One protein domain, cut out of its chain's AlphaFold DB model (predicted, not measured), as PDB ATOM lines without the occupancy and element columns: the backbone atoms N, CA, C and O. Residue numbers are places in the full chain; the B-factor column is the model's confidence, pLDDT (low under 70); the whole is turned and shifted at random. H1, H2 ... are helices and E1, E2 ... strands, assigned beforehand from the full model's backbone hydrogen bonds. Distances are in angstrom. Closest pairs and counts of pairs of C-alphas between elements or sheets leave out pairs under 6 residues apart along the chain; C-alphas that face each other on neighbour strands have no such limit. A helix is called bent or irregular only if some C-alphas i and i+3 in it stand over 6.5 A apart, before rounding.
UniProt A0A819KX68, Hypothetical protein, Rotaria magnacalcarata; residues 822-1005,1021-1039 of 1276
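What this domain is: This is residues 822 to 1005 and 1021 to 1039 of the 1276 residues of the protein "Hypothetical protein" of Rotaria magnacalcarata (UniProt A0A819KX68). A strongly twisted sheet of six strands curls round helix H4 on one face, with H3 and H7 on the other: three layers, helices on both faces of a sheet. Past one end of the strands, H1, H5 and H6 make a second, looser group, with H2 at that end too. The 203 printed residues hold seven named helices and six strands, in the order E1 H1 H2 H3 E2 H4 E3 H5 H6 E4 H7 E5 E6; the class is mixed. The sheet, E2 E4 E1 E5 E3 E6, is mixed. The whole is compact, with a radius of gyration of the C-alphas of 17.5 A and spans of 50 by 38 by 28 A.

How they stand to each other: Start at inner strand E1, residues 828 to 833. Its antiparallel neighbours are E4, residues 968 to 972, with N 830 and O 970 2.8 A apart, and E5, residues 992 to 1001, with N 831 and O 994 2.8 A apart. Edge strand E2, residues 902 to 907, is antiparallel to E4, N 906 and O 969 being 3.0 A apart. E3, residues 928 to 933, is antiparallel to E5, N 931 to O 998 2.9 A, and parallel to edge strand E6, residues 1023 to 1026, N 1024 to O 930 2.8 A. The sheet curls round H4, residues 913 to 924, whose C-alpha 914 is 6.6 A from C-alpha 1023, the closest to E6. On the opposite face find H7, residues 979 to 987, over E1 at a height of 8.3 A. E4, H7 and E5 make a split strand-helix-strand unit, its strands running the same way with E1 between, and a right-handed crossover. H3, residues 887 to 898, only just touches H7, with 3 pairs of C-alphas within 8 A, the closest Leu 889 and Leu 986 at 7.1 A. H1, residues 841 to 854, only just touches H5, residues 942 to 951, with 3 pairs, the closest C-alphas being Leu 850 and Ser 951 at 6.2 A. H4 touches H6, residues 955 to 961, with residues 913 to 915 alone, C-alphas 914 and 960 closest at 5.1 A. H2, residues 874 to 878, touches no helix. Helices have every O i to N i+4 pair within hydrogen-bond range except H1, 9 of 10, and H4, 6 of 8.

Where its parts are: Find C-alpha 828 at (175.952, 196.732, 149.915), where E1 begins; E6 ends at C-alpha 1026, (184.910, 207.486, 156.080). E5 spans 28.7 A, H1 20.5 A and H4 17.8 A; H4 is irregular, C-alphas 920 and 923 being 7.2 A apart.

The domain as a whole: C-alphas 855 and 976 are farthest apart, 52.0 A. Residues 1006 to 1020 are not printed, leaving 13.2 A between C-alphas 1005 and 1021. H1 to H2 is a long link. Confidence is low in 52 residues, among them 1021 to 1039.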
ATOM      1  N   ILE A 822     179.748 184.951 145.132       74.00
ATOM      2  CA  ILE A 822     180.281 185.892 144.137       74.00
ATOM      3  C   ILE A 822     179.951 187.312 144.608       74.00
ATOM      4  O   ILE A 822     178.918 187.893 144.261       74.00
ATOM      5  N   ILE A 823     180.817 187.822 145.478       82.50
ATOM      6  CA  ILE A 823     180.794 189.188 145.992       82.50
ATOM      7  C   ILE A 823     181.394 190.117 144.930       82.50
ATOM      8  O   ILE A 823     182.462 189.839 144.384       82.50
ATOM      9  N   ASN A 824     180.694 191.209 144.631       84.00
ATOM     10  CA  ASN A 824     181.016 192.148 143.560       84.00
ATOM     11  C   ASN A 824     181.379 193.532 144.118       84.00
ATOM     12  O   ASN A 824     180.914 193.939 145.182       84.00
ATOM     13  N   GLU A 825     182.124 194.311 143.332       81.94
ATOM     14  CA  GLU A 825     182.125 195.771 143.476       81.94
ATOM     15  C   GLU A 825     180.691 196.308 143.311       81.94
ATOM     16  O   GLU A 825     179.935 195.817 142.474       81.94
ATOM     17  N   GLY A 826     180.314 197.284 144.139       83.06
ATOM     18  CA  GLY A 826     178.962 197.839 144.226       83.06
ATOM     19  C   GLY A 826     178.065 197.193 145.288       83.06
ATOM     20  O   GLY A 826     177.126 197.850 145.731       83.06
ATOM     21  N   ASP A 827     178.352 195.964 145.741       88.94
ATOM     22  CA  ASP A 827     177.531 195.269 146.749       88.94
ATOM     23  C   ASP A 827     177.458 196.039 148.080       88.94
ATOM     24  O   ASP A 827     178.416 196.687 148.520       88.94
ATOM     25  N   TYR A 828     176.299 195.943 148.735       89.62
ATOM     26  CA  TYR A 828     175.952 196.732 149.915       89.62
ATOM     27  C   TYR A 828     176.226 195.974 151.215       89.62
ATOM     28  O   TYR A 828     175.898 194.793 151.329       89.62
ATOM     29  N   LEU A 829     176.767 196.673 152.218       89.44
ATOM     30  CA  LEU A 829     176.947 196.157 153.576       89.44
ATOM     31  C   LEU A 829     175.845 196.725 154.476       89.44
ATOM     32  O   LEU A 829     175.827 197.926 154.751       89.44
ATOM     33  N   ILE A 830     174.944 195.870 154.951       89.44
ATOM     34  CA  ILE A 830     173.869 196.219 155.884       89.44
ATOM     35  C   ILE A 830     174.215 195.671 157.273       89.44
ATOM     36  O   ILE A 830     174.690 194.545 157.410       89.44
ATOM     37  N   GLY A 831     173.981 196.480 158.304       88.06
ATOM     38  CA  GLY A 831     174.139 196.112 159.705       88.06
ATOM     39  C   GLY A 831     172.792 196.074 160.419       88.06
ATOM     40  O   GLY A 831     172.051 197.058 160.371       88.06
ATOM     41  N   LEU A 832     172.477 194.972 161.101       85.62
ATOM     42  CA  LEU A 832     171.349 194.920 162.042       85.62
ATOM     43  C   LEU A 832     171.836 195.244 163.454       85.62
ATOM     44  O   LEU A 832     172.921 194.813 163.847       85.62
ATOM     45  N   ARG A 833     171.017 195.956 164.230       81.12
ATOM     46  CA  ARG A 833     171.296 196.292 165.631       81.12
ATOM     47  C   ARG A 833     170.074 196.012 166.500       81.12
ATOM     48  O   ARG A 833     168.984 196.509 166.212       81.12
ATOM     49  N   SER A 834     170.285 195.225 167.548       68.94
ATOM     50  CA  SER A 834     169.344 194.938 168.629       68.94
ATOM     51  C   SER A 834     169.083 196.152 169.529       68.94
ATOM     52  O   SER A 834     169.677 197.220 169.386       68.94
ATOM     53  N   SER A 835     168.185 195.989 170.496       60.44
ATOM     54  CA  SER A 835     168.001 196.949 171.588       60.44
ATOM     55  C   SER A 835     169.012 196.790 172.734       60.44
ATOM     56  O   SER A 835     168.901 197.533 173.705       60.44
ATOM     57  N   SER A 836     169.952 195.835 172.679       62.56
ATOM     58  CA  SER A 836     170.878 195.566 173.787       62.56
ATOM     59  C   SER A 836     172.217 196.294 173.637       62.56
ATOM     60  O   SER A 836     172.681 196.609 172.541       62.56
ATOM     61  N   SER A 837     172.880 196.527 174.769       65.88
ATOM     62  CA  SER A 837     174.238 197.087 174.828       65.88
ATOM     63  C   SER A 837     175.329 196.007 174.686       65.88
ATOM     64  O   SER A 837     176.427 196.154 175.226       65.88
ATOM     65  N   ALA A 838     175.024 194.896 174.003       73.38
ATOM     66  CA  ALA A 838     175.880 193.714 173.948       73.38
ATOM     67  C   ALA A 838     177.228 193.980 173.255       73.38
ATOM     68  O   ALA A 838     177.323 194.678 172.241       73.38
ATOM     69  N   ILE A 839     178.282 193.370 173.803       86.56
ATOM     70  CA  ILE A 839     179.648 193.416 173.275       86.56
ATOM     71  C   ILE A 839     180.061 191.990 172.887       86.56
ATOM     72  O   ILE A 839     179.644 191.019 173.518       86.56
ATOM     73  N   ASN A 840     180.871 191.855 171.843       87.56
ATOM     74  CA  ASN A 840     181.470 190.594 171.402       87.56
ATOM     75  C   ASN A 840     182.559 190.076 172.371       87.56
ATOM     76  O   ASN A 840     183.147 190.847 173.131       87.56
ATOM     77  N   SER A 841     182.882 188.781 172.301       85.06
ATOM     78  CA  SER A 841     183.815 188.075 173.198       85.06
ATOM     79  C   SER A 841     185.170 188.790 173.352       85.06
ATOM     80  O   SER A 841     185.609 189.039 174.475       85.06
ATOM     81  N   GLN A 842     185.800 189.200 172.243       84.94
ATOM     82  CA  GLN A 842     187.066 189.955 172.240       84.94
ATOM     83  C   GLN A 842     186.932 191.342 172.898       84.94
ATOM     84  O   GLN A 842     187.853 191.808 173.573       84.94
ATOM     85  N   GLY A 843     185.784 192.002 172.733       87.75
ATOM     86  CA  GLY A 843     185.524 193.319 173.309       87.75
ATOM     87  C   GLY A 843     185.426 193.293 174.838       87.75
ATOM     88  O   GLY A 843     185.900 194.225 175.484       87.75
ATOM     89  N   TYR A 844     184.906 192.215 175.440       87.94
ATOM     90  CA  TYR A 844     184.905 192.061 176.903       87.94
ATOM     91  C   TYR A 844     186.316 191.903 177.492       87.94
ATOM     92  O   TYR A 844     186.576 192.444 178.565       87.94
ATOM     93  N   ILE A 845     187.251 191.251 176.783       86.94
ATOM     94  CA  ILE A 845     188.664 191.160 177.206       86.94
ATOM     95  C   ILE A 845     189.278 192.566 177.278       86.94
ATOM     96  O   ILE A 845     189.828 192.971 178.302       86.94
ATOM     97  N   GLN A 846     189.098 193.359 176.219       88.56
ATOM     98  CA  GLN A 846     189.594 194.736 176.153       88.56
ATOM     99  C   GLN A 846     188.890 195.676 177.152       88.56
ATOM    100  O   GLN A 846     189.505 196.614 177.665       88.56
ATOM    101  N   LEU A 847     187.621 195.415 177.487       88.50
ATOM    102  CA  LEU A 847     186.898 196.134 178.540       88.50
ATOM    103  C   LEU A 847     187.436 195.795 179.940       88.50
ATOM    104  O   LEU A 847     187.609 196.701 180.755       88.50
ATOM    105  N   LYS A 848     187.764 194.522 180.199       86.88
ATOM    106  CA  LYS A 848     188.389 194.060 181.448       86.88
ATOM    107  C   LYS A 848     189.749 194.720 181.676       86.88
ATOM    108  O   LYS A 848     189.967 195.297 182.743       86.88
ATOM    109  N   GLU A 849     190.616 194.716 180.665       85.81
ATOM    110  CA  GLU A 849     191.907 195.421 180.703       85.81
ATOM    111  C   GLU A 849     191.727 196.922 180.985       85.81
ATOM    112  O   GLU A 849     192.456 197.499 181.795       85.81
ATOM    113  N   LEU A 850     190.733 197.564 180.357       87.19
ATOM    114  CA  LEU A 850     190.422 198.978 180.576       87.19
ATOM    115  C   LEU A 850     189.958 199.258 182.014       87.19
ATOM    116  O   LEU A 850     190.425 200.226 182.615       87.19
ATOM    117  N   PHE A 851     189.073 198.424 182.565       87.75
ATOM    118  CA  PHE A 851     188.548 198.566 183.928       87.75
ATOM    119  C   PHE A 851     189.664 198.417 184.966       87.75
ATOM    120  O   PHE A 851     189.818 199.290 185.821       87.75
ATOM    121  N   GLN A 852     190.505 197.385 184.839       84.06
ATOM    122  CA  GLN A 852     191.671 197.178 185.707       84.06
ATOM    123  C   GLN A 852     192.659 198.354 185.620       84.06
ATOM    124  O   GLN A 852     193.041 198.931 186.635       84.06
ATOM    125  N   LYS A 853     193.018 198.784 184.403       84.75
ATOM    126  CA  LYS A 853     193.963 199.889 184.147       84.75
ATOM    127  C   LYS A 853     193.472 201.260 184.635       84.75
ATOM    128  O   LYS A 853     194.283 202.173 184.799       84.75
ATOM    129  N   LYS A 854     192.160 201.430 184.820       81.38
ATOM    130  CA  LYS A 854     191.522 202.669 185.300       81.38
ATOM    131  C   LYS A 854     191.028 202.585 186.750       81.38
ATOM    132  O   LYS A 854     190.622 203.618 187.271       81.38
ATOM    133  N   ASN A 855     191.086 201.407 187.375       80.94
ATOM    134  CA  ASN A 855     190.493 201.095 188.677       80.94
ATOM    135  C   ASN A 855     188.991 201.455 188.750       80.94
ATOM    136  O   ASN A 855     188.567 202.227 189.608       80.94
ATOM    137  N   ILE A 856     188.211 200.920 187.805       80.94
ATOM    138  CA  ILE A 856     186.752 201.104 187.710       80.94
ATOM    139  C   ILE A 856     186.044 199.871 188.275       80.94
ATOM    140  O   ILE A 856     186.392 198.735 187.935       80.94
ATOM    141  N   HIS A 857     185.025 200.098 189.101       80.06
ATOM    142  CA  HIS A 857     184.165 199.066 189.668       80.06
ATOM    143  C   HIS A 857     182.862 198.946 188.864       80.06
ATOM    144  O   HIS A 857     182.359 199.911 188.300       80.06
ATOM    145  N   LEU A 858     182.268 197.749 188.825       80.69
ATOM    146  CA  LEU A 858     181.005 197.521 188.101       80.69
ATOM    147  C   LEU A 858     179.836 198.330 188.688       80.69
ATOM    148  O   LEU A 858     178.929 198.726 187.960       80.69
ATOM    149  N   ASN A 859     179.884 198.621 189.988       79.94
ATOM    150  CA  ASN A 859     178.888 199.439 190.678       79.94
ATOM    151  C   ASN A 859     179.079 200.954 190.465       79.94
ATOM    152  O   ASN A 859     178.240 201.726 190.927       79.94
ATOM    153  N   ASP A 860     180.139 201.391 189.772       79.50
ATOM    154  CA  ASP A 860     180.328 202.805 189.440       79.50
ATOM    155  C   ASP A 860     179.213 203.288 188.499       79.50
ATOM    156  O   ASP A 860     178.775 202.574 187.586       79.50
ATOM    157  N   THR A 861     178.752 204.522 188.715       78.88
ATOM    158  CA  THR A 861     177.744 205.155 187.861       78.88
ATOM    159  C   THR A 861     178.307 205.442 186.473       78.88
ATOM    160  O   THR A 861     179.460 205.853 186.304       78.88
ATOM    161  N   LEU A 862     177.477 205.244 185.453       78.31
ATOM    162  CA  LEU A 862     177.844 205.556 184.082       78.31
ATOM    163  C   LEU A 862     178.080 207.072 183.932       78.31
ATOM    164  O   LEU A 862     177.225 207.875 184.309       78.31
ATOM    165  N   PRO A 863     179.174 207.509 183.284       73.31
ATOM    166  CA  PRO A 863     179.415 208.922 182.970       73.31
ATOM    167  C   PRO A 863     178.579 209.420 181.770       73.31
ATOM    168  O   PRO A 863     178.892 210.439 181.152       73.31
ATOM    169  N   PHE A 864     177.528 208.683 181.419       75.62
ATOM    170  CA  PHE A 864     176.493 209.003 180.448       75.62
ATOM    171  C   PHE A 864     175.175 208.413 180.966       75.62
ATOM    172  O   PHE A 864     175.170 207.336 181.553       75.62
ATOM    173  N   ARG A 865     174.060 209.116 180.764       64.62
ATOM    174  CA  ARG A 865     172.733 208.648 181.197       64.62
ATOM    175  C   ARG A 865     172.159 207.626 180.211       64.62
ATOM    176  O   ARG A 865     172.595 207.580 179.056       64.62
ATOM    177  N   ASN A 866     171.209 206.817 180.677       60.56
ATOM    178  CA  ASN A 866     170.504 205.838 179.843       60.56
ATOM    179  C   ASN A 866     169.555 206.526 178.828       60.56
ATOM    180  O   ASN A 866     169.535 207.756 178.701       60.56
ATOM    181  N   THR A 867     168.781 205.740 178.075       51.94
ATOM    182  CA  THR A 867     167.798 206.232 177.087       51.94
ATOM    183  C   THR A 867     166.762 207.190 177.667       51.94
ATOM    184  O   THR A 867     166.317 208.098 176.968       51.94
ATOM    185  N   ASP A 868     166.431 207.011 178.940       52.88
ATOM    186  CA  ASP A 868     165.319 207.657 179.634       52.88
ATOM    187  C   ASP A 868     165.793 208.837 180.505       52.88
ATOM    188  O   ASP A 868     164.995 209.589 181.060       52.88
ATOM    189  N   GLY A 869     167.111 209.068 180.549       55.56
ATOM    190  CA  GLY A 869     167.736 210.189 181.249       55.56
ATOM    191  C   GLY A 869     168.090 209.911 182.711       55.56
ATOM    192  O   GLY A 869     168.455 210.851 183.418       55.56
ATOM    193  N   GLU A 870     168.025 208.660 183.159       57.06
ATOM    194  CA  GLU A 870     168.364 208.226 184.517       57.06
ATOM    195  C   GLU A 870     169.851 207.853 184.666       57.06
ATOM    196  O   GLU A 870     170.604 207.749 183.689       57.06
ATOM    197  N   GLU A 871     170.287 207.678 185.916       66.19
ATOM    198  CA  GLU A 871     171.656 207.295 186.277       66.19
ATOM    199  C   GLU A 871     171.729 205.787 186.557       66.19
ATOM    200  O   GLU A 871     171.267 205.295 187.583       66.19
ATOM    201  N   GLU A 872     172.312 205.058 185.607       77.56
ATOM    202  CA  GLU A 872     172.520 203.608 185.627       77.56
ATOM    203  C   GLU A 872     173.999 203.294 185.966       77.56
ATOM    204  O   GLU A 872     174.861 204.173 185.878       77.56
ATOM    205  N   SER A 873     174.318 202.064 186.387       84.19
ATOM    206  CA  SER A 873     175.696 201.604 186.650       84.19
ATOM    207  C   SER A 873     176.244 200.739 185.513       84.19
ATOM    208  O   SER A 873     175.484 200.200 184.702       84.19
ATOM    209  N   PHE A 874     177.568 200.548 185.458       84.00
ATOM    210  CA  PHE A 874     178.168 199.607 184.500       84.00
ATOM    211  C   PHE A 874     177.619 198.179 184.663       84.00
ATOM    212  O   PHE A 874     177.417 197.495 183.663       84.00
ATOM    213  N   PHE A 875     177.328 197.747 185.893       84.19
ATOM    214  CA  PHE A 875     176.717 196.454 186.203       84.19
ATOM    215  C   PHE A 875     175.346 196.295 185.536       84.19
ATOM    216  O   PHE A 875     175.148 195.345 184.783       84.19
ATOM    217  N   SER A 876     174.428 197.244 185.748       81.25
ATOM    218  CA  SER A 876     173.079 197.200 185.168       81.25
ATOM    219  C   SER A 876     173.109 197.207 183.637       81.25
ATOM    220  O   SER A 876     172.479 196.357 183.009       81.25
ATOM    221  N   LEU A 877     173.934 198.077 183.043       84.06
ATOM    222  CA  LEU A 877     174.112 198.176 181.591       84.06
ATOM    223  C   LEU A 877     174.633 196.868 180.970       84.06
ATOM    224  O   LEU A 877     174.235 196.492 179.868       84.06
ATOM    225  N   LEU A 878     175.519 196.162 181.682       84.06
ATOM    226  CA  LEU A 878     176.102 194.888 181.252       84.06
ATOM    227  C   LEU A 878     175.207 193.667 181.530       84.06
ATOM    228  O   LEU A 878     175.533 192.587 181.036       84.06
ATOM    229  N   LEU A 879     174.097 193.831 182.262       83.56
ATOM    230  CA  LEU A 879     173.043 192.824 182.488       83.56
ATOM    231  C   LEU A 879     171.841 192.967 181.526       83.56
ATOM    232  O   LEU A 879     170.852 192.238 181.648       83.56
ATOM    233  N   GLN A 880     171.898 193.889 180.559       82.38
ATOM    234  CA  GLN A 880     170.845 194.080 179.557       82.38
ATOM    235  C   GLN A 880     170.793 192.893 178.575       82.38
ATOM    236  O   GLN A 880     171.596 192.807 177.645       82.38
ATOM    237  N   LYS A 881     169.826 191.986 178.784       82.88
ATOM    238  CA  LYS A 881     169.587 190.768 177.981       82.88
ATOM    239  C   LYS A 881     169.549 191.041 176.469       82.88
ATOM    240  O   LYS A 881     168.832 191.923 175.997       82.88
ATOM    241  N   SER A 882     170.283 190.231 175.707       81.69
ATOM    242  CA  SER A 882     170.295 190.235 174.242       81.69
ATOM    243  C   SER A 882     168.933 189.852 173.659       81.69
ATOM    244  O   SER A 882     168.233 188.980 174.184       81.69
ATOM    245  N   SER A 883     168.564 190.478 172.536       80.31
ATOM    246  CA  SER A 883     167.344 190.131 171.803       80.31
ATOM    247  C   SER A 883     167.533 188.879 170.947       80.31
ATOM    248  O   SER A 883     168.532 188.739 170.240       80.31
ATOM    249  N   ILE A 884     166.527 188.013 170.955       79.88
ATOM    250  CA  ILE A 884     166.409 186.855 170.065       79.88
ATOM    251  C   ILE A 884     165.970 187.322 168.663       79.88
ATOM    252  O   ILE A 884     165.127 188.216 168.548       79.88
ATOM    253  N   LEU A 885     166.502 186.708 167.598       75.12
ATOM    254  CA  LEU A 885     165.947 186.852 166.244       75.12
ATOM    255  C   LEU A 885     164.489 186.368 166.208       75.12
ATOM    256  O   LEU A 885     164.199 185.208 166.499       75.12
ATOM    257  N   THR A 886     163.558 187.242 165.825       69.06
ATOM    258  CA  THR A 886     162.150 186.856 165.662       69.06
ATOM    259  C   THR A 886     161.994 185.905 164.475       69.06
ATOM    260  O   THR A 886     162.643 186.084 163.442       69.06
ATOM    261  N   SER A 887     161.096 184.919 164.576       72.50
ATOM    262  CA  SER A 887     160.870 183.958 163.483       72.50
ATOM    263  C   SER A 887     160.504 184.656 162.169       72.50
ATOM    264  O   SER A 887     161.032 184.295 161.129       72.50
ATOM    265  N   ALA A 888     159.700 185.723 162.236       74.81
ATOM    266  CA  ALA A 888     159.337 186.540 161.080       74.81
ATOM    267  C   ALA A 888     160.552 187.184 160.380       74.81
ATOM    268  O   ALA A 888     160.570 187.267 159.154       74.81
ATOM    269  N   LEU A 889     161.581 187.606 161.127       78.69
ATOM    270  CA  LEU A 889     162.826 188.090 160.529       78.69
ATOM    271  C   LEU A 889     163.636 186.930 159.928       78.69
ATOM    272  O   LEU A 889     164.158 187.073 158.827       78.69
ATOM    273  N   THR A 890     163.727 185.782 160.608       78.88
ATOM    274  CA  THR A 890     164.388 184.581 160.062       78.88
ATOM    275  C   THR A 890     163.723 184.107 158.765       78.88
ATOM    276  O   THR A 890     164.426 183.742 157.826       78.88
ATOM    277  N   ASP A 891     162.394 184.177 158.661       82.06
ATOM    278  CA  ASP A 891     161.647 183.838 157.445       82.06
ATOM    279  C   ASP A 891     161.969 184.810 156.289       82.06
ATOM    280  O   ASP A 891     162.300 184.361 155.189       82.06
ATOM    281  N   VAL A 892     161.993 186.127 156.545       83.81
ATOM    282  CA  VAL A 892     162.403 187.153 155.557       83.81
ATOM    283  C   VAL A 892     163.870 186.988 155.137       83.81
ATOM    284  O   VAL A 892     164.194 187.082 153.952       83.81
ATOM    285  N   ILE A 893     164.772 186.700 156.080       84.06
ATOM    286  CA  ILE A 893     166.185 186.408 155.797       84.06
ATOM    287  C   ILE A 893     166.302 185.162 154.909       84.06
ATOM    288  O   ILE A 893     167.038 185.184 153.923       84.06
ATOM    289  N   ASN A 894     165.547 184.100 155.201       84.69
ATOM    290  CA  ASN A 894     165.541 182.875 154.405       84.69
ATOM    291  C   ASN A 894     164.999 183.102 152.984       84.69
ATOM    292  O   ASN A 894     165.602 182.606 152.031       84.69
ATOM    293  N   GLU A 895     163.930 183.886 152.806       84.50
ATOM    294  CA  GLU A 895     163.438 184.278 151.475       84.50
ATOM    295  C   GLU A 895     164.520 185.036 150.684       84.50
ATOM    296  O   GLU A 895     164.827 184.680 149.543       84.50
ATOM    297  N   LEU A 896     165.167 186.022 151.315       84.62
ATOM    298  CA  LEU A 896     166.222 186.833 150.700       84.62
ATOM    299  C   LEU A 896     167.522 186.052 150.423       84.62
ATOM    300  O   LEU A 896     168.288 186.443 149.538       84.62
ATOM    301  N   ILE A 897     167.788 184.951 151.133       83.75
ATOM    302  CA  ILE A 897     168.871 184.004 150.820       83.75
ATOM    303  C   ILE A 897     168.475 183.112 149.632       83.75
ATOM    304  O   ILE A 897     169.285 182.907 148.726       83.75
ATOM    305  N   LEU A 898     167.233 182.619 149.574       82.56
ATOM    306  CA  LEU A 898     166.745 181.765 148.479       82.56
ATOM    307  C   LEU A 898     166.647 182.521 147.142       82.56
ATOM    308  O   LEU A 898     167.049 181.991 146.105       82.56
ATOM    309  N   SER A 899     166.239 183.795 147.154       82.81
ATOM    310  CA  SER A 899     166.349 184.697 145.991       82.81
ATOM    311  C   SER A 899     167.807 185.049 145.631       82.81
ATOM    312  O   SER A 899     168.083 185.678 144.597       82.81
ATOM    313  N   ARG A 900     168.764 184.654 146.486       81.62
ATOM    314  CA  ARG A 900     170.180 185.045 146.481       81.62
ATOM    315  C   ARG A 900     170.356 186.568 146.454       81.62
ATOM    316  O   ARG A 900     171.211 187.069 145.723       81.62
ATOM    317  N   THR A 901     169.478 187.307 147.130       85.19
ATOM    318  CA  THR A 901     169.599 188.760 147.324       85.19
ATOM    319  C   THR A 901     170.614 189.032 148.431       85.19
ATOM    320  O   THR A 901     171.551 189.799 148.225       85.19
ATOM    321  N   ILE A 902     170.502 188.326 149.558       87.06
ATOM    322  CA  ILE A 902     171.581 188.200 150.542       87.06
ATOM    323  C   ILE A 902     172.641 187.238 149.982       87.06
ATOM    324  O   ILE A 902     172.314 186.158 149.488       87.06
ATOM    325  N   LYS A 903     173.914 187.646 150.057       83.62
ATOM    326  CA  LYS A 903     175.096 186.846 149.687       83.62
ATOM    327  C   LYS A 903     175.822 186.266 150.898       83.62
ATOM    328  O   LYS A 903     176.408 185.197 150.792       83.62
ATOM    329  N   VAL A 904     175.813 186.991 152.017       84.31
ATOM    330  CA  VAL A 904     176.428 186.596 153.292       84.31
ATOM    331  C   VAL A 904     175.572 187.134 154.431       84.31
ATOM    332  O   VAL A 904     175.184 188.301 154.393       84.31
ATOM    333  N   ILE A 905     175.352 186.319 155.464       85.44
ATOM    334  CA  ILE A 905     174.962 186.769 156.805       85.44
ATOM    335  C   ILE A 905     175.935 186.187 157.842       85.44
ATOM    336  O   ILE A 905     176.322 185.017 157.750       85.44
ATOM    337  N   ARG A 906     176.377 187.006 158.805       85.69
ATOM    338  CA  ARG A 906     177.246 186.601 159.928       85.69
ATOM    339  C   ARG A 906     176.868 187.367 161.204       85.69
ATOM    340  O   ARG A 906     176.656 188.578 161.153       85.69
ATOM    341  N   TYR A 907     176.808 186.663 162.335       86.50
ATOM    342  CA  TYR A 907     176.586 187.233 163.669       86.50
ATOM    343  C   TYR A 907     177.924 187.662 164.299       86.50
ATOM    344  O   TYR A 907     178.936 186.969 164.169       86.50
ATOM    345  N   ILE A 908     177.958 188.814 164.968       86.44
ATOM    346  CA  ILE A 908     179.189 189.439 165.480       86.44
ATOM    347  C   ILE A 908     179.434 189.011 166.937       86.44
ATOM    348  O   ILE A 908     179.450 189.822 167.860       86.44
ATOM    349  N   LYS A 909     179.602 187.695 167.145       81.25
ATOM    350  CA  LYS A 909     179.790 187.105 168.485       81.25
ATOM    351  C   LYS A 909     181.199 187.264 169.059       81.25
ATOM    352  O   LYS A 909     181.321 187.666 170.210       81.25
ATOM    353  N   ASP A 910     182.251 186.991 168.284       77.12
ATOM    354  CA  ASP A 910     183.614 186.844 168.824       77.12
ATOM    355  C   ASP A 910     184.543 188.017 168.489       77.12
ATOM    356  O   ASP A 910     185.009 188.724 169.384       77.12
ATOM    357  N   ASN A 911     184.802 188.240 167.198       83.38
ATOM    358  CA  ASN A 911     185.690 189.291 166.694       83.38
ATOM    359  C   ASN A 911     184.941 190.609 166.428       83.38
ATOM    360  O   ASN A 911     183.721 190.614 166.275       83.38
ATOM    361  N   GLY A 912     185.678 191.720 166.325       84.50
ATOM    362  CA  GLY A 912     185.107 193.012 165.941       84.50
ATOM    363  C   GLY A 912     184.706 193.103 164.464       84.50
ATOM    364  O   GLY A 912     185.128 192.303 163.619       84.50
ATOM    365  N   LEU A 913     183.893 194.115 164.155       86.50
ATOM    366  CA  LEU A 913     183.222 194.308 162.865       86.50
ATOM    367  C   LEU A 913     184.175 194.238 161.655       86.50
ATOM    368  O   LEU A 913     183.870 193.559 160.675       86.50
ATOM    369  N   ALA A 914     185.345 194.883 161.712       84.06
ATOM    370  CA  ALA A 914     186.294 194.898 160.594       84.06
ATOM    371  C   ALA A 914     186.891 193.514 160.290       84.06
ATOM    372  O   ALA A 914     187.113 193.192 159.123       84.06
ATOM    373  N   ARG A 915     187.106 192.674 161.312       82.94
ATOM    374  CA  ARG A 915     187.628 191.310 161.128       82.94
ATOM    375  C   ARG A 915     186.588 190.377 160.516       82.94
ATOM    376  O   ARG A 915     186.953 189.536 159.706       82.94
ATOM    377  N   ILE A 916     185.307 190.552 160.851       83.88
ATOM    378  CA  ILE A 916     184.212 189.766 160.254       83.88
ATOM    379  C   ILE A 916     183.909 190.224 158.822       83.88
ATOM    380  O   ILE A 916     183.641 189.390 157.958       83.88
ATOM    381  N   ILE A 917     184.032 191.523 158.525       85.38
ATOM    382  CA  ILE A 917     184.031 192.012 157.136       85.38
ATOM    383  C   ILE A 917     185.199 191.387 156.362       85.38
ATOM    384  O   ILE A 917     184.983 190.874 155.269       85.38
ATOM    385  N   GLN A 918     186.412 191.368 156.928       80.50
ATOM    386  CA  GLN A 918     187.563 190.740 156.278       80.50
ATOM    387  C   GLN A 918     187.338 189.242 156.019       80.50
ATOM    388  O   GLN A 918     187.470 188.818 154.875       80.50
ATOM    389  N   SER A 919     186.936 188.450 157.021       79.62
ATOM    390  CA  SER A 919     186.721 187.006 156.832       79.62
ATOM    391  C   SER A 919     185.587 186.689 155.851       79.62
ATOM    392  O   SER A 919     185.643 185.683 155.151       79.62
ATOM    393  N   SER A 920     184.592 187.577 155.731       80.25
ATOM    394  CA  SER A 920     183.537 187.488 154.711       80.25
ATOM    395  C   SER A 920     184.032 187.813 153.292       80.25
ATOM    396  O   SER A 920     183.372 187.452 152.321       80.25
ATOM    397  N   LEU A 921     185.177 188.496 153.162       77.38
ATOM    398  CA  LEU A 921     185.786 188.924 151.897       77.38
ATOM    399  C   LEU A 921     187.040 188.123 151.509       77.38
ATOM    400  O   LEU A 921     187.487 188.256 150.369       77.38
ATOM    401  N   ASP A 922     187.602 187.290 152.389       67.44
ATOM    402  CA  ASP A 922     188.834 186.526 152.119       67.44
ATOM    403  C   ASP A 922     188.695 185.578 150.901       67.44
ATOM    404  O   ASP A 922     189.675 185.308 150.209       67.44
ATOM    405  N   SER A 923     187.472 185.165 150.542       58.59
ATOM    406  CA  SER A 923     187.153 184.443 149.293       58.59
ATOM    407  C   SER A 923     187.394 185.252 148.001       58.59
ATOM    408  O   SER A 923     187.546 184.671 146.927       58.59
ATOM    409  N   SER A 924     187.467 186.586 148.103       57.62
ATOM    410  CA  SER A 924     187.734 187.558 147.021       57.62
ATOM    411  C   SER A 924     189.147 188.182 147.078       57.62
ATOM    412  O   SER A 924     189.439 189.160 146.379       57.62
ATOM    413  N   ALA A 925     190.006 187.612 147.937       51.47
ATOM    414  CA  ALA A 925     191.374 187.997 148.298       51.47
ATOM    415  C   ALA A 925     192.025 189.128 147.469       51.47
ATOM    416  O   ALA A 925     192.595 188.912 146.400       51.47
ATOM    417  N   GLY A 926     192.030 190.340 148.034       56.38
ATOM    418  CA  GLY A 926     192.902 191.439 147.598       56.38
ATOM    419  C   GLY A 926     192.416 192.285 146.415       56.38
ATOM    420  O   GLY A 926     193.164 193.151 145.963       56.38
ATOM    421  N   THR A 927     191.190 192.076 145.920       66.00
ATOM    422  CA  THR A 927     190.609 192.894 144.830       66.00
ATOM    423  C   THR A 927     189.603 193.945 145.306       66.00
ATOM    424  O   THR A 927     189.553 195.038 144.733       66.00
ATOM    425  N   LEU A 928     188.841 193.640 146.360       76.31
ATOM    426  CA  LEU A 928     187.780 194.483 146.915       76.31
ATOM    427  C   LEU A 928     188.167 195.113 148.260       76.31
ATOM    428  O   LEU A 928     189.054 194.644 148.974       76.31
ATOM    429  N   THR A 929     187.487 196.200 148.605       81.25
ATOM    430  CA  THR A 929     187.613 196.948 149.859       81.25
ATOM    431  C   THR A 929     186.231 197.409 150.310       81.25
ATOM    432  O   THR A 929     185.447 197.886 149.498       81.25
ATOM    433  N   ALA A 930     185.925 197.298 151.602       83.69
ATOM    434  CA  ALA A 930     184.700 197.841 152.180       83.69
ATOM    435  C   ALA A 930     184.884 199.311 152.571       83.69
ATOM    436  O   ALA A 930     185.646 199.622 153.488       83.69
ATOM    437  N   GLU A 931     184.169 200.218 151.907       83.25
ATOM    438  CA  GLU A 931     184.087 201.620 152.318       83.25
ATOM    439  C   GLU A 931     182.922 201.814 153.290       83.25
ATOM    440  O   GLU A 931     181.763 201.837 152.878       83.25
ATOM    441  N   LEU A 932     183.228 201.976 154.578       82.00
ATOM    442  CA  LEU A 932     182.237 202.226 155.625       82.00
ATOM    443  C   LEU A 932     182.037 203.730 155.836       82.00
ATOM    444  O   LEU A 932     183.011 204.480 155.940       82.00
ATOM    445  N   ASN A 933     180.787 204.181 155.948       74.81
ATOM    446  CA  ASN A 933     180.437 205.600 156.048       74.81
ATOM    447  C   ASN A 933     179.689 205.925 157.350       74.81
ATOM    448  O   ASN A 933     178.480 205.725 157.467       74.81
ATOM    449  N   GLY A 934     180.393 206.532 158.309       65.56
ATOM    450  CA  GLY A 934     179.851 206.904 159.624       65.56
ATOM    451  C   GLY A 934     178.698 207.920 159.609       65.56
ATOM    452  O   GLY A 934     178.086 208.148 160.646       65.56
ATOM    453  N   GLN A 935     178.364 208.521 158.461       64.88
ATOM    454  CA  GLN A 935     177.157 209.348 158.319       64.88
ATOM    455  C   GLN A 935     175.882 208.525 158.088       64.88
ATOM    456  O   GLN A 935     174.801 208.986 158.444       64.88
ATOM    457  N   GLN A 936     175.994 207.320 157.517       65.19
ATOM    458  CA  GLN A 936     174.860 206.412 157.277       65.19
ATOM    459  C   GLN A 936     174.575 205.508 158.490       65.19
ATOM    460  O   GLN A 936     173.468 204.996 158.642       65.19
ATOM    461  N   TRP A 937     175.533 205.418 159.420       66.94
ATOM    462  CA  TRP A 937     175.405 204.764 160.724       66.94
ATOM    463  C   TRP A 937     175.767 205.753 161.864       66.94
ATOM    464  O   TRP A 937     176.843 205.672 162.457       66.94
ATOM    465  N   PRO A 938     174.900 206.747 162.159       51.66
ATOM    466  CA  PRO A 938     175.290 207.951 162.907       51.66
ATOM    467  C   PRO A 938     175.270 207.836 164.444       51.66
ATOM    468  O   PRO A 938     175.619 208.807 165.115       51.66
ATOM    469  N   VAL A 939     174.844 206.704 165.027       59.69
ATOM    470  CA  VAL A 939     174.699 206.542 166.492       59.69
ATOM    471  C   VAL A 939     175.215 205.175 166.962       59.69
ATOM    472  O   VAL A 939     174.456 204.208 167.064       59.69
ATOM    473  N   MET A 940     176.507 205.114 167.302       69.00
ATOM    474  CA  MET A 940     177.054 204.047 168.150       69.00
ATOM    475  C   MET A 940     176.499 204.179 169.582       69.00
ATOM    476  O   MET A 940     176.381 205.309 170.070       69.00
ATOM    477  N   PRO A 941     176.200 203.071 170.289       77.38
ATOM    478  CA  PRO A 941     175.802 203.115 171.694       77.38
ATOM    479  C   PRO A 941     176.821 203.867 172.582       77.38
ATOM    480  O   PRO A 941     178.032 203.778 172.330       77.38
ATOM    481  N   PRO A 942     176.377 204.591 173.632       80.44
ATOM    482  CA  PRO A 942     177.254 205.440 174.446       80.44
ATOM    483  C   PRO A 942     178.473 204.722 175.040       80.44
ATOM    484  O   PRO A 942     179.552 205.316 175.103       80.44
ATOM    485  N   ILE A 943     178.343 203.434 175.383       84.94
ATOM    486  CA  ILE A 943     179.437 202.609 175.912       84.94
ATOM    487  C   ILE A 943     180.648 202.536 174.970       84.94
ATOM    488  O   ILE A 943     181.762 202.790 175.416       84.94
ATOM    489  N   PHE A 944     180.475 202.316 173.662       85.62
ATOM    490  CA  PHE A 944     181.603 202.281 172.713       85.62
ATOM    491  C   PHE A 944     182.269 203.655 172.552       85.62
ATOM    492  O   PHE A 944     183.488 203.761 172.404       85.62
ATOM    493  N   THR A 945     181.476 204.724 172.653       82.62
ATOM    494  CA  THR A 945     181.972 206.107 172.643       82.62
ATOM    495  C   THR A 945     182.761 206.446 173.915       82.62
ATOM    496  O   THR A 945     183.735 207.202 173.846       82.62
ATOM    497  N   TRP A 946     182.384 205.871 175.060       85.19
ATOM    498  CA  TRP A 946     183.130 205.960 176.317       85.19
ATOM    499  C   TRP A 946     184.416 205.119 176.295       85.19
ATOM    500  O   TRP A 946     185.472 205.634 176.677       85.19
ATOM    501  N   ILE A 947     184.355 203.875 175.792       87.06
ATOM    502  CA  ILE A 947     185.511 202.974 175.630       87.06
ATOM    503  C   ILE A 947     186.591 203.667 174.799       87.06
ATOM    504  O   ILE A 947     187.729 203.777 175.257       87.06
ATOM    505  N   TYR A 948     186.244 204.197 173.621       85.50
ATOM    506  CA  TYR A 948     187.184 204.900 172.741       85.50
ATOM    507  C   TYR A 948     187.911 206.051 173.457       85.50
ATOM    508  O   TYR A 948     189.138 206.131 173.439       85.50
ATOM    509  N   GLN A 949     187.163 206.912 174.155       83.38
ATOM    510  CA  GLN A 949     187.728 208.081 174.840       83.38
ATOM    511  C   GLN A 949     188.594 207.734 176.063       83.38
ATOM    512  O   GLN A 949     189.441 208.538 176.449       83.38
ATOM    513  N   ASN A 950     188.411 206.558 176.672       82.50
ATOM    514  CA  ASN A 950     189.124 206.169 177.891       82.50
ATOM    515  C   ASN A 950     190.273 205.180 177.676       82.50
ATOM    516  O   ASN A 950     191.224 205.201 178.461       82.50
ATOM    517  N   SER A 951     190.197 204.353 176.634       80.69
ATOM    518  CA  SER A 951     191.230 203.387 176.235       80.69
ATOM    519  C   SER A 951     192.439 204.043 175.569       80.69
ATOM    520  O   SER A 951     193.578 203.685 175.878       80.69
ATOM    521  N   GLY A 952     192.187 205.012 174.683       79.62
ATOM    522  CA  GLY A 952     193.183 205.544 173.753       79.62
ATOM    523  C   GLY A 952     193.354 204.718 172.470       79.62
ATOM    524  O   GLY A 952     194.329 204.950 171.759       79.62
ATOM    525  N   PHE A 953     192.441 203.783 172.167       83.88
ATOM    526  CA  PHE A 953     192.440 203.049 170.896       83.88
ATOM    527  C   PHE A 953     192.300 203.991 169.689       83.88
ATOM    528  O   PHE A 953     191.619 205.019 169.738       83.88
ATOM    529  N   SER A 954     192.906 203.616 168.566       82.81
ATOM    530  CA  SER A 954     192.630 204.211 167.257       82.81
ATOM    531  C   SER A 954     191.237 203.826 166.735       82.81
ATOM    532  O   SER A 954     190.565 202.937 167.262       82.81
ATOM    533  N   GLN A 955     190.777 204.502 165.674       76.38
ATOM    534  CA  GLN A 955     189.503 204.148 165.031       76.38
ATOM    535  C   GLN A 955     189.545 202.739 164.416       76.38
ATOM    536  O   GLN A 955     188.546 202.028 164.465       76.38
ATOM    537  N   ASP A 956     190.708 202.330 163.897       78.56
ATOM    538  CA  ASP A 956     190.919 200.997 163.330       78.56
ATOM    539  C   ASP A 956     190.845 199.917 164.435       78.56
ATOM    540  O   ASP A 956     190.092 198.953 164.309       78.56
ATOM    541  N   GLU A 957     191.532 200.120 165.569       83.81
ATOM    542  CA  GLU A 957     191.534 199.180 166.708       83.81
ATOM    543  C   GLU A 957     190.156 199.006 167.363       83.81
ATOM    544  O   GLU A 957     189.835 197.902 167.811       83.81
ATOM    545  N   MET A 958     189.316 200.052 167.391       85.44
ATOM    546  CA  MET A 958     187.919 199.916 167.824       85.44
ATOM    547  C   MET A 958     187.158 198.935 166.927       85.44
ATOM    548  O   MET A 958     186.499 198.029 167.427       85.44
ATOM    549  N   PHE A 959     187.270 199.089 165.608       84.56
ATOM    550  CA  PHE A 959     186.550 198.263 164.639       84.56
ATOM    551  C   PHE A 959     187.118 196.838 164.526       84.56
ATOM    552  O   PHE A 959     186.384 195.919 164.165       84.56
ATOM    553  N   GLU A 960     188.395 196.619 164.846       84.75
ATOM    554  CA  GLU A 960     188.983 195.276 164.924       84.75
ATOM    555  C   GLU A 960     188.547 194.478 166.161       84.75
ATOM    556  O   GLU A 960     188.362 193.262 166.067       84.75
ATOM    557  N   ASN A 961     188.412 195.138 167.316       85.75
ATOM    558  CA  ASN A 961     188.162 194.462 168.593       85.75
ATOM    559  C   ASN A 961     186.689 194.454 169.014       85.75
ATOM    560  O   ASN A 961     186.289 193.532 169.722       85.75
ATOM    561  N   PHE A 962     185.888 195.436 168.586       88.25
ATOM    562  CA  PHE A 962     184.499 195.605 169.017       88.25
ATOM    563  C   PHE A 962     183.491 195.454 167.866       88.25
ATOM    564  O   PHE A 962     183.756 195.790 166.710       88.25
ATOM    565  N   ASN A 963     182.291 194.986 168.205       86.69
ATOM    566  CA  ASN A 963     181.102 195.007 167.349       86.69
ATOM    567  C   ASN A 963     180.543 196.434 167.147       86.69
ATOM    568  O   ASN A 963     179.801 196.682 166.199       86.69
ATOM    569  N   CYS A 964     180.909 197.377 168.026       84.06
ATOM    570  CA  CYS A 964     180.535 198.800 167.990       84.06
ATOM    571  C   CYS A 964     179.015 199.083 167.996       84.06
ATOM    572  O   CYS A 964     178.596 200.210 167.723       84.06
ATOM    573  N   GLY A 965     178.184 198.091 168.335       81.25
ATOM    574  CA  GLY A 965     176.723 198.183 168.266       81.25
ATOM    575  C   GLY A 965     176.131 197.848 166.893       81.25
ATOM    576  O   GLY A 965     175.124 198.444 166.516       81.25
ATOM    577  N   ILE A 966     176.757 196.935 166.145       85.38
ATOM    578  CA  ILE A 966     176.115 196.114 165.106       85.38
ATOM    579  C   ILE A 966     176.195 194.658 165.562       85.38
ATOM    580  O   ILE A 966     177.254 194.211 165.994       85.38
ATOM    581  N   ASP A 967     175.099 193.919 165.437       84.56
ATOM    582  CA  ASP A 967     175.013 192.520 165.867       84.56
ATOM    583  C   ASP A 967     175.097 191.549 164.687       84.56
ATOM    584  O   ASP A 967     175.676 190.476 164.818       84.56
ATOM    585  N   TYR A 968     174.589 191.940 163.513       87.19
ATOM    586  CA  TYR A 968     174.689 191.147 162.284       87.19
ATOM    587  C   TYR A 968     175.258 191.963 161.138       87.19
ATOM    588  O   TYR A 968     174.793 193.072 160.874       87.19
ATOM    589  N   LEU A 969     176.199 191.364 160.412       88.88
ATOM    590  CA  LEU A 969     176.641 191.816 159.099       88.88
ATOM    591  C   LEU A 969     175.871 191.054 158.016       88.88
ATOM    592  O   LEU A 969     175.841 189.821 158.029       88.88
ATOM    593  N   ILE A 970     175.307 191.784 157.055       89.25
ATOM    594  CA  ILE A 970     174.659 191.242 155.860       89.25
ATOM    595  C   ILE A 970     175.304 191.878 154.620       89.25
ATOM    596  O   ILE A 970     175.379 193.102 154.522       89.25
ATOM    597  N   ILE A 971     175.752 191.062 153.661       89.31
ATOM    598  CA  ILE A 971     176.233 191.524 152.345       89.31
ATOM    599  C   ILE A 971     175.157 191.219 151.302       89.31
ATOM    600  O   ILE A 971     174.662 190.091 151.237       89.31
ATOM    601  N   VAL A 972     174.792 192.218 150.494       89.50
ATOM    602  CA  VAL A 972     173.612 192.182 149.615       89.50
ATOM    603  C   VAL A 972     173.961 192.529 148.167       89.50
ATOM    604  O   VAL A 972     174.716 193.467 147.907       89.50
ATOM    605  N   ASP A 973     173.384 191.777 147.225       87.19
ATOM    606  CA  ASP A 973     173.567 191.955 145.783       87.19
ATOM    607  C   ASP A 973     172.955 193.269 145.280       87.19
ATOM    608  O   ASP A 973     171.732 193.437 145.256       87.19
ATOM    609  N   HIS A 974     173.809 194.184 144.823       83.81
ATOM    610  CA  HIS A 974     173.373 195.490 144.329       83.81
ATOM    611  C   HIS A 974     172.606 195.441 142.999       83.81
ATOM    612  O   HIS A 974     171.947 196.414 142.635       83.81
ATOM    613  N   THR A 975     172.677 194.330 142.257       77.12
ATOM    614  CA  THR A 975     172.058 194.213 140.925       77.12
ATOM    615  C   THR A 975     170.577 193.835 140.973       77.12
ATOM    616  O   THR A 975     169.882 193.958 139.965       77.12
ATOM    617  N   LYS A 976     170.082 193.358 142.125       71.69
ATOM    618  CA  LYS A 976     168.770 192.694 142.238       71.69
ATOM    619  C   LYS A 976     167.649 193.558 142.790       71.69
ATOM    620  O   LYS A 976     166.496 193.360 142.421       71.69
ATOM    621  N   SER A 977     167.967 194.465 143.705       73.94
ATOM    622  CA  SER A 977     166.998 195.336 144.363       73.94
ATOM    623  C   SER A 977     167.696 196.588 144.880       73.94
ATOM    624  O   SER A 977     168.886 196.564 145.189       73.94
ATOM    625  N   THR A 978     166.952 197.684 145.012       75.25
ATOM    626  CA  THR A 978     167.447 198.889 145.682       75.25
ATOM    627  C   THR A 978     167.645 198.626 147.174       75.25
ATOM    628  O   THR A 978     166.866 197.896 147.798       75.25
ATOM    629  N   VAL A 979     168.663 199.267 147.762       76.81
ATOM    630  CA  VAL A 979     168.932 199.215 149.213       76.81
ATOM    631  C   VAL A 979     167.691 199.593 150.016       76.81
ATOM    632  O   VAL A 979     167.403 198.976 151.032       76.81
ATOM    633  N   GLU A 980     166.943 200.587 149.539       78.12
ATOM    634  CA  GLU A 980     165.741 201.107 150.187       78.12
ATOM    635  C   GLU A 980     164.655 200.036 150.337       78.12
ATOM    636  O   GLU A 980     164.099 199.901 151.422       78.12
ATOM    637  N   ASN A 981     164.412 199.215 149.308       80.06
ATOM    638  CA  ASN A 981     163.446 198.115 149.385       80.06
ATOM    639  C   ASN A 981     163.893 197.043 150.392       80.06
ATOM    640  O   ASN A 981     163.089 196.575 151.194       80.06
ATOM    641  N   ILE A 982     165.181 196.681 150.381       79.62
ATOM    642  CA  ILE A 982     165.744 195.654 151.273       79.62
ATOM    643  C   ILE A 982     165.738 196.141 152.731       79.62
ATOM    644  O   ILE A 982     165.342 195.407 153.634       79.62
ATOM    645  N   LEU A 983     166.115 197.401 152.969       81.19
ATOM    646  CA  LEU A 983     166.010 198.034 154.283       81.19
ATOM    647  C   LEU A 983     164.551 198.135 154.735       81.19
ATOM    648  O   LEU A 983     164.294 197.886 155.906       81.19
ATOM    649  N   GLN A 984     163.595 198.438 153.852       78.94
ATOM    650  CA  GLN A 984     162.170 198.435 154.203       78.94
ATOM    651  C   GLN A 984     161.684 197.035 154.605       78.94
ATOM    652  O   GLN A 984     161.058 196.910 155.652       78.94
ATOM    653  N   GLN A 985     162.018 195.986 153.845       78.50
ATOM    654  CA  GLN A 985     161.655 194.597 154.174       78.50
ATOM    655  C   GLN A 985     162.219 194.152 155.536       78.50
ATOM    656  O   GLN A 985     161.498 193.576 156.350       78.50
ATOM    657  N   LEU A 986     163.485 194.473 155.825       78.06
ATOM    658  CA  LEU A 986     164.113 194.155 157.114       78.06
ATOM    659  C   LEU A 986     163.566 195.029 158.264       78.06
ATOM    660  O   LEU A 986     163.308 194.523 159.352       78.06
ATOM    661  N   THR A 987     163.310 196.320 158.031       74.12
ATOM    662  CA  THR A 987     162.806 197.250 159.068       74.12
ATOM    663  C   THR A 987     161.317 197.045 159.380       74.12
ATOM    664  O   THR A 987     160.855 197.400 160.460       74.12
ATOM    665  N   GLN A 988     160.546 196.421 158.481       67.06
ATOM    666  CA  GLN A 988     159.171 195.985 158.770       67.06
ATOM    667  C   GLN A 988     159.105 194.872 159.831       67.06
ATOM    668  O   GLN A 988     158.059 194.700 160.456       67.06
ATOM    669  N   THR A 989     160.195 194.123 160.045       60.72
ATOM    670  CA  THR A 989     160.260 192.993 160.995       60.72
ATOM    671  C   THR A 989     161.278 193.177 162.127       60.72
ATOM    672  O   THR A 989     161.209 192.442 163.115       60.72
ATOM    673  N   TYR A 990     162.190 194.154 162.036       57.75
ATOM    674  CA  TYR A 990     163.262 194.373 163.012       57.75
ATOM    675  C   TYR A 990     163.516 195.852 163.334       57.75
ATOM    676  O   TYR A 990     163.359 196.731 162.491       57.75
ATOM    677  N   THR A 991     163.929 196.137 164.572       58.19
ATOM    678  CA  THR A 991     163.839 197.482 165.166       58.19
ATOM    679  C   THR A 991     164.851 198.498 164.638       58.19
ATOM    680  O   THR A 991     164.479 199.659 164.484       58.19
ATOM    681  N   THR A 992     166.103 198.114 164.341       74.06
ATOM    682  CA  THR A 992     167.038 198.996 163.611       74.06
ATOM    683  C   THR A 992     167.945 198.274 162.611       74.06
ATOM    684  O   THR A 992     168.692 197.359 162.961       74.06
ATOM    685  N   CYS A 993     167.931 198.769 161.369       81.75
ATOM    686  CA  CYS A 993     168.782 198.358 160.253       81.75
ATOM    687  C   CYS A 993     169.539 199.580 159.700       81.75
ATOM    688  O   CYS A 993     168.947 200.648 159.541       81.75
ATOM    689  N   PHE A 994     170.824 199.434 159.370       84.25
ATOM    690  CA  PHE A 994     171.667 200.517 158.845       84.25
ATOM    691  C   PHE A 994     172.402 200.092 157.573       84.25
ATOM    692  O   PHE A 994     172.937 198.988 157.506       84.25
ATOM    693  N   LEU A 995     172.513 200.992 156.593       86.06
ATOM    694  CA  LEU A 995     173.515 200.859 155.534       86.06
ATOM    695  C   LEU A 995     174.876 201.263 156.117       86.06
ATOM    696  O   LEU A 995     175.081 202.423 156.467       86.06
ATOM    697  N   LEU A 996     175.800 200.311 156.228       84.88
ATOM    698  CA  LEU A 996     177.154 200.554 156.732       84.88
ATOM    699  C   LEU A 996     178.068 201.111 155.635       84.88
ATOM    700  O   LEU A 996     178.950 201.920 155.928       84.88
ATOM    701  N   GLY A 997     177.873 200.674 154.386       86.25
ATOM    702  CA  GLY A 997     178.748 201.032 153.275       86.25
ATOM    703  C   GLY A 997     178.566 200.198 152.004       86.25
ATOM    704  O   GLY A 997     177.577 199.479 151.846       86.25
ATOM    705  N   THR A 998     179.556 200.288 151.116       88.19
ATOM    706  CA  THR A 998     179.628 199.583 149.819       88.19
ATOM    707  C   THR A 998     181.008 198.980 149.584       88.19
ATOM    708  O   THR A 998     182.009 199.512 150.070       88.19
ATOM    709  N   LEU A 999     181.081 197.911 148.789       87.44
ATOM    710  CA  LEU A 999     182.347 197.360 148.304       87.44
ATOM    711  C   LEU A 999     182.846 198.102 147.055       87.44
ATOM    712  O   LEU A 999     182.082 198.327 146.118       87.44
ATOM    713  N   THR A1000     184.134 198.443 147.024       82.94
ATOM    714  CA  THR A1000     184.824 199.115 145.906       82.94
ATOM    715  C   THR A1000     186.115 198.384 145.534       82.94
ATOM    716  O   THR A1000     186.655 197.608 146.326       82.94
ATOM    717  N   SER A1001     186.633 198.610 144.327       76.31
ATOM    718  CA  SER A1001     187.916 198.059 143.894       76.31
ATOM    719  C   SER A1001     189.096 198.755 144.581       76.31
ATOM    720  O   SER A1001     189.152 199.980 144.694       76.31
ATOM    721  N   LEU A1002     190.120 197.980 144.949       64.56
ATOM    722  CA  LEU A1002     191.330 198.481 145.620       64.56
ATOM    723  C   LEU A1002     192.106 199.558 144.824       64.56
ATOM    724  O   LEU A1002     192.958 200.246 145.386       64.56
ATOM    725  N   ASN A1003     191.832 199.702 143.520       52.31
ATOM    726  CA  ASN A1003     192.539 200.607 142.607       52.31
ATOM    727  C   ASN A1003     191.797 201.929 142.304       52.31
ATOM    728  O   ASN A1003     192.383 202.825 141.692       52.31
ATOM    729  N   SER A1004     190.529 202.095 142.699       42.59
ATOM    730  CA  SER A1004     189.688 203.231 142.281       42.59
ATOM    731  C   SER A1004     189.761 204.440 143.230       42.59
ATOM    732  O   SER A1004     188.766 204.834 143.835       42.59
ATOM    733  N   SER A1005     190.938 205.066 143.353       33.00
ATOM    734  CA  SER A1005     191.128 206.316 144.119       33.00
ATOM    735  C   SER A1005     191.530 207.506 143.225       33.00
ATOM    736  O   SER A1005     192.550 207.431 142.533       33.00
ATOM    737  N   ARG A1021     194.685 197.729 153.255       55.59
ATOM    738  CA  ARG A1021     193.508 197.962 154.103       55.59
ATOM    739  C   ARG A1021     192.234 197.524 153.377       55.59
ATOM    740  O   ARG A1021     191.706 198.276 152.567       55.59
ATOM    741  N   ILE A1022     191.750 196.327 153.711       62.03
ATOM    742  CA  ILE A1022     190.502 195.735 153.185       62.03
ATOM    743  C   ILE A1022     189.252 196.495 153.677       62.03
ATOM    744  O   ILE A1022     188.194 196.411 153.060       62.03
ATOM    745  N   VAL A1023     189.369 197.295 154.742       64.50
ATOM    746  CA  VAL A1023     188.317 198.208 155.219       64.50
ATOM    747  C   VAL A1023     188.836 199.648 155.200       64.50
ATOM    748  O   VAL A1023     189.926 199.931 155.701       64.50
ATOM    749  N   GLN A1024     188.048 200.567 154.643       69.75
ATOM    750  CA  GLN A1024     188.277 202.012 154.681       69.75
ATOM    751  C   GLN A1024     187.160 202.706 155.465       69.75
ATOM    752  O   GLN A1024     185.979 202.533 155.175       69.75
ATOM    753  N   LEU A1025     187.543 203.528 156.442       67.94
ATOM    754  CA  LEU A1025     186.623 204.243 157.325       67.94
ATOM    755  C   LEU A1025     186.464 205.700 156.859       67.94
ATOM    756  O   LEU A1025     187.436 206.457 156.836       67.94
ATOM    757  N   LYS A1026     185.243 206.115 156.503       67.00
ATOM    758  CA  LYS A1026     184.910 207.486 156.080       67.00
ATOM    759  C   LYS A1026     183.931 208.137 157.062       67.00
ATOM    760  O   LYS A1026     182.973 207.519 157.517       67.00
ATOM    761  N   ASN A1027     184.166 209.412 157.380       58.84
ATOM    762  CA  ASN A1027     183.295 210.271 158.202       58.84
ATOM    763  C   ASN A1027     182.926 209.757 159.618       58.84
ATOM    764  O   ASN A1027     181.887 210.144 160.150       58.84
ATOM    765  N   ILE A1028     183.750 208.916 160.254       63.03
ATOM    766  CA  ILE A1028     183.427 208.315 161.564       63.03
ATOM    767  C   ILE A1028     183.748 209.268 162.726       63.03
ATOM    768  O   ILE A1028     184.870 209.771 162.845       63.03
ATOM    769  N   SER A1029     182.778 209.494 163.623       57.62
ATOM    770  CA  SER A1029     182.929 210.377 164.787       57.62
ATOM    771  C   SER A1029     182.531 209.725 166.116       57.62
ATOM    772  O   SER A1029     181.355 209.663 166.463       57.62
ATOM    773  N   PHE A1030     183.528 209.349 166.914       55.97
ATOM    774  CA  PHE A1030     183.364 208.942 168.313       55.97
ATOM    775  C   PHE A1030     183.263 210.183 169.221       55.97
ATOM    776  O   PHE A1030     184.245 210.615 169.827       55.97
ATOM    777  N   LYS A1031     182.089 210.816 169.276       50.88
ATOM    778  CA  LYS A1031     181.809 211.949 170.175       50.88
ATOM    779  C   LYS A1031     180.583 211.625 171.010       50.88
ATOM    780  O   LYS A1031     179.607 211.126 170.458       50.88
ATOM    781  N   TYR A1032     180.611 211.952 172.303       37.59
ATOM    782  CA  TYR A1032     179.423 211.800 173.142       37.59
ATOM    783  C   TYR A1032     178.221 212.528 172.522       37.59
ATOM    784  O   TYR A1032     178.368 213.688 172.103       37.59
ATOM    785  N   PRO A1033     177.023 211.915 172.542       38.19
ATOM    786  CA  PRO A1033     175.795 212.691 172.554       38.19
ATOM    787  C   PRO A1033     175.907 213.674 173.721       38.19
ATOM    788  O   PRO A1033     176.237 213.283 174.840       38.19
ATOM    789  N   LYS A1034     175.691 214.970 173.477       31.38
ATOM    790  CA  LYS A1034     175.630 215.924 174.593       31.38
ATOM    791  C   LYS A1034     174.460 215.509 175.495       31.38
ATOM    792  O   LYS A1034     173.412 215.182 174.937       31.38
ATOM    793  N   PRO A1035     174.601 215.527 176.835       26.72
ATOM    794  CA  PRO A1035     173.503 215.165 177.729       26.72
ATOM    795  C   PRO A1035     172.257 215.993 177.380       26.72
ATOM    796  O   PRO A1035     172.354 217.201 177.143       26.72
ATOM    797  N   GLY A1036     171.117 215.308 177.245       32.38
ATOM    798  CA  GLY A1036     169.951 215.800 176.499       32.38
ATOM    799  C   GLY A1036     169.824 215.259 175.062       32.38
ATOM    800  O   GLY A1036     169.110 215.849 174.257       32.38
ATOM    801  N   VAL A1037     170.507 214.158 174.718       30.78
ATOM    802  CA  VAL A1037     170.290 213.403 173.469       30.78
ATOM    803  C   VAL A1037     170.161 211.908 173.771       30.78
ATOM    804  O   VAL A1037     171.127 211.153 173.672       30.78
ATOM    805  N   ALA A1038     168.936 211.493 174.094       25.42
ATOM    806  CA  ALA A1038     168.480 210.127 173.843       25.42
ATOM    807  C   ALA A1038     168.447 209.852 172.322       25.42
ATOM    808  O   ALA A1038     168.522 210.777 171.504       25.42
ATOM    809  N   SER A1039     168.349 208.584 171.921       27.28
ATOM    810  CA  SER A1039     168.561 208.102 170.546       27.28
ATOM    811  C   SER A1039     167.421 208.412 169.557       27.28
ATOM    812  O   SER A1039     166.865 207.522 168.929       27.28
TER     813      SER A1039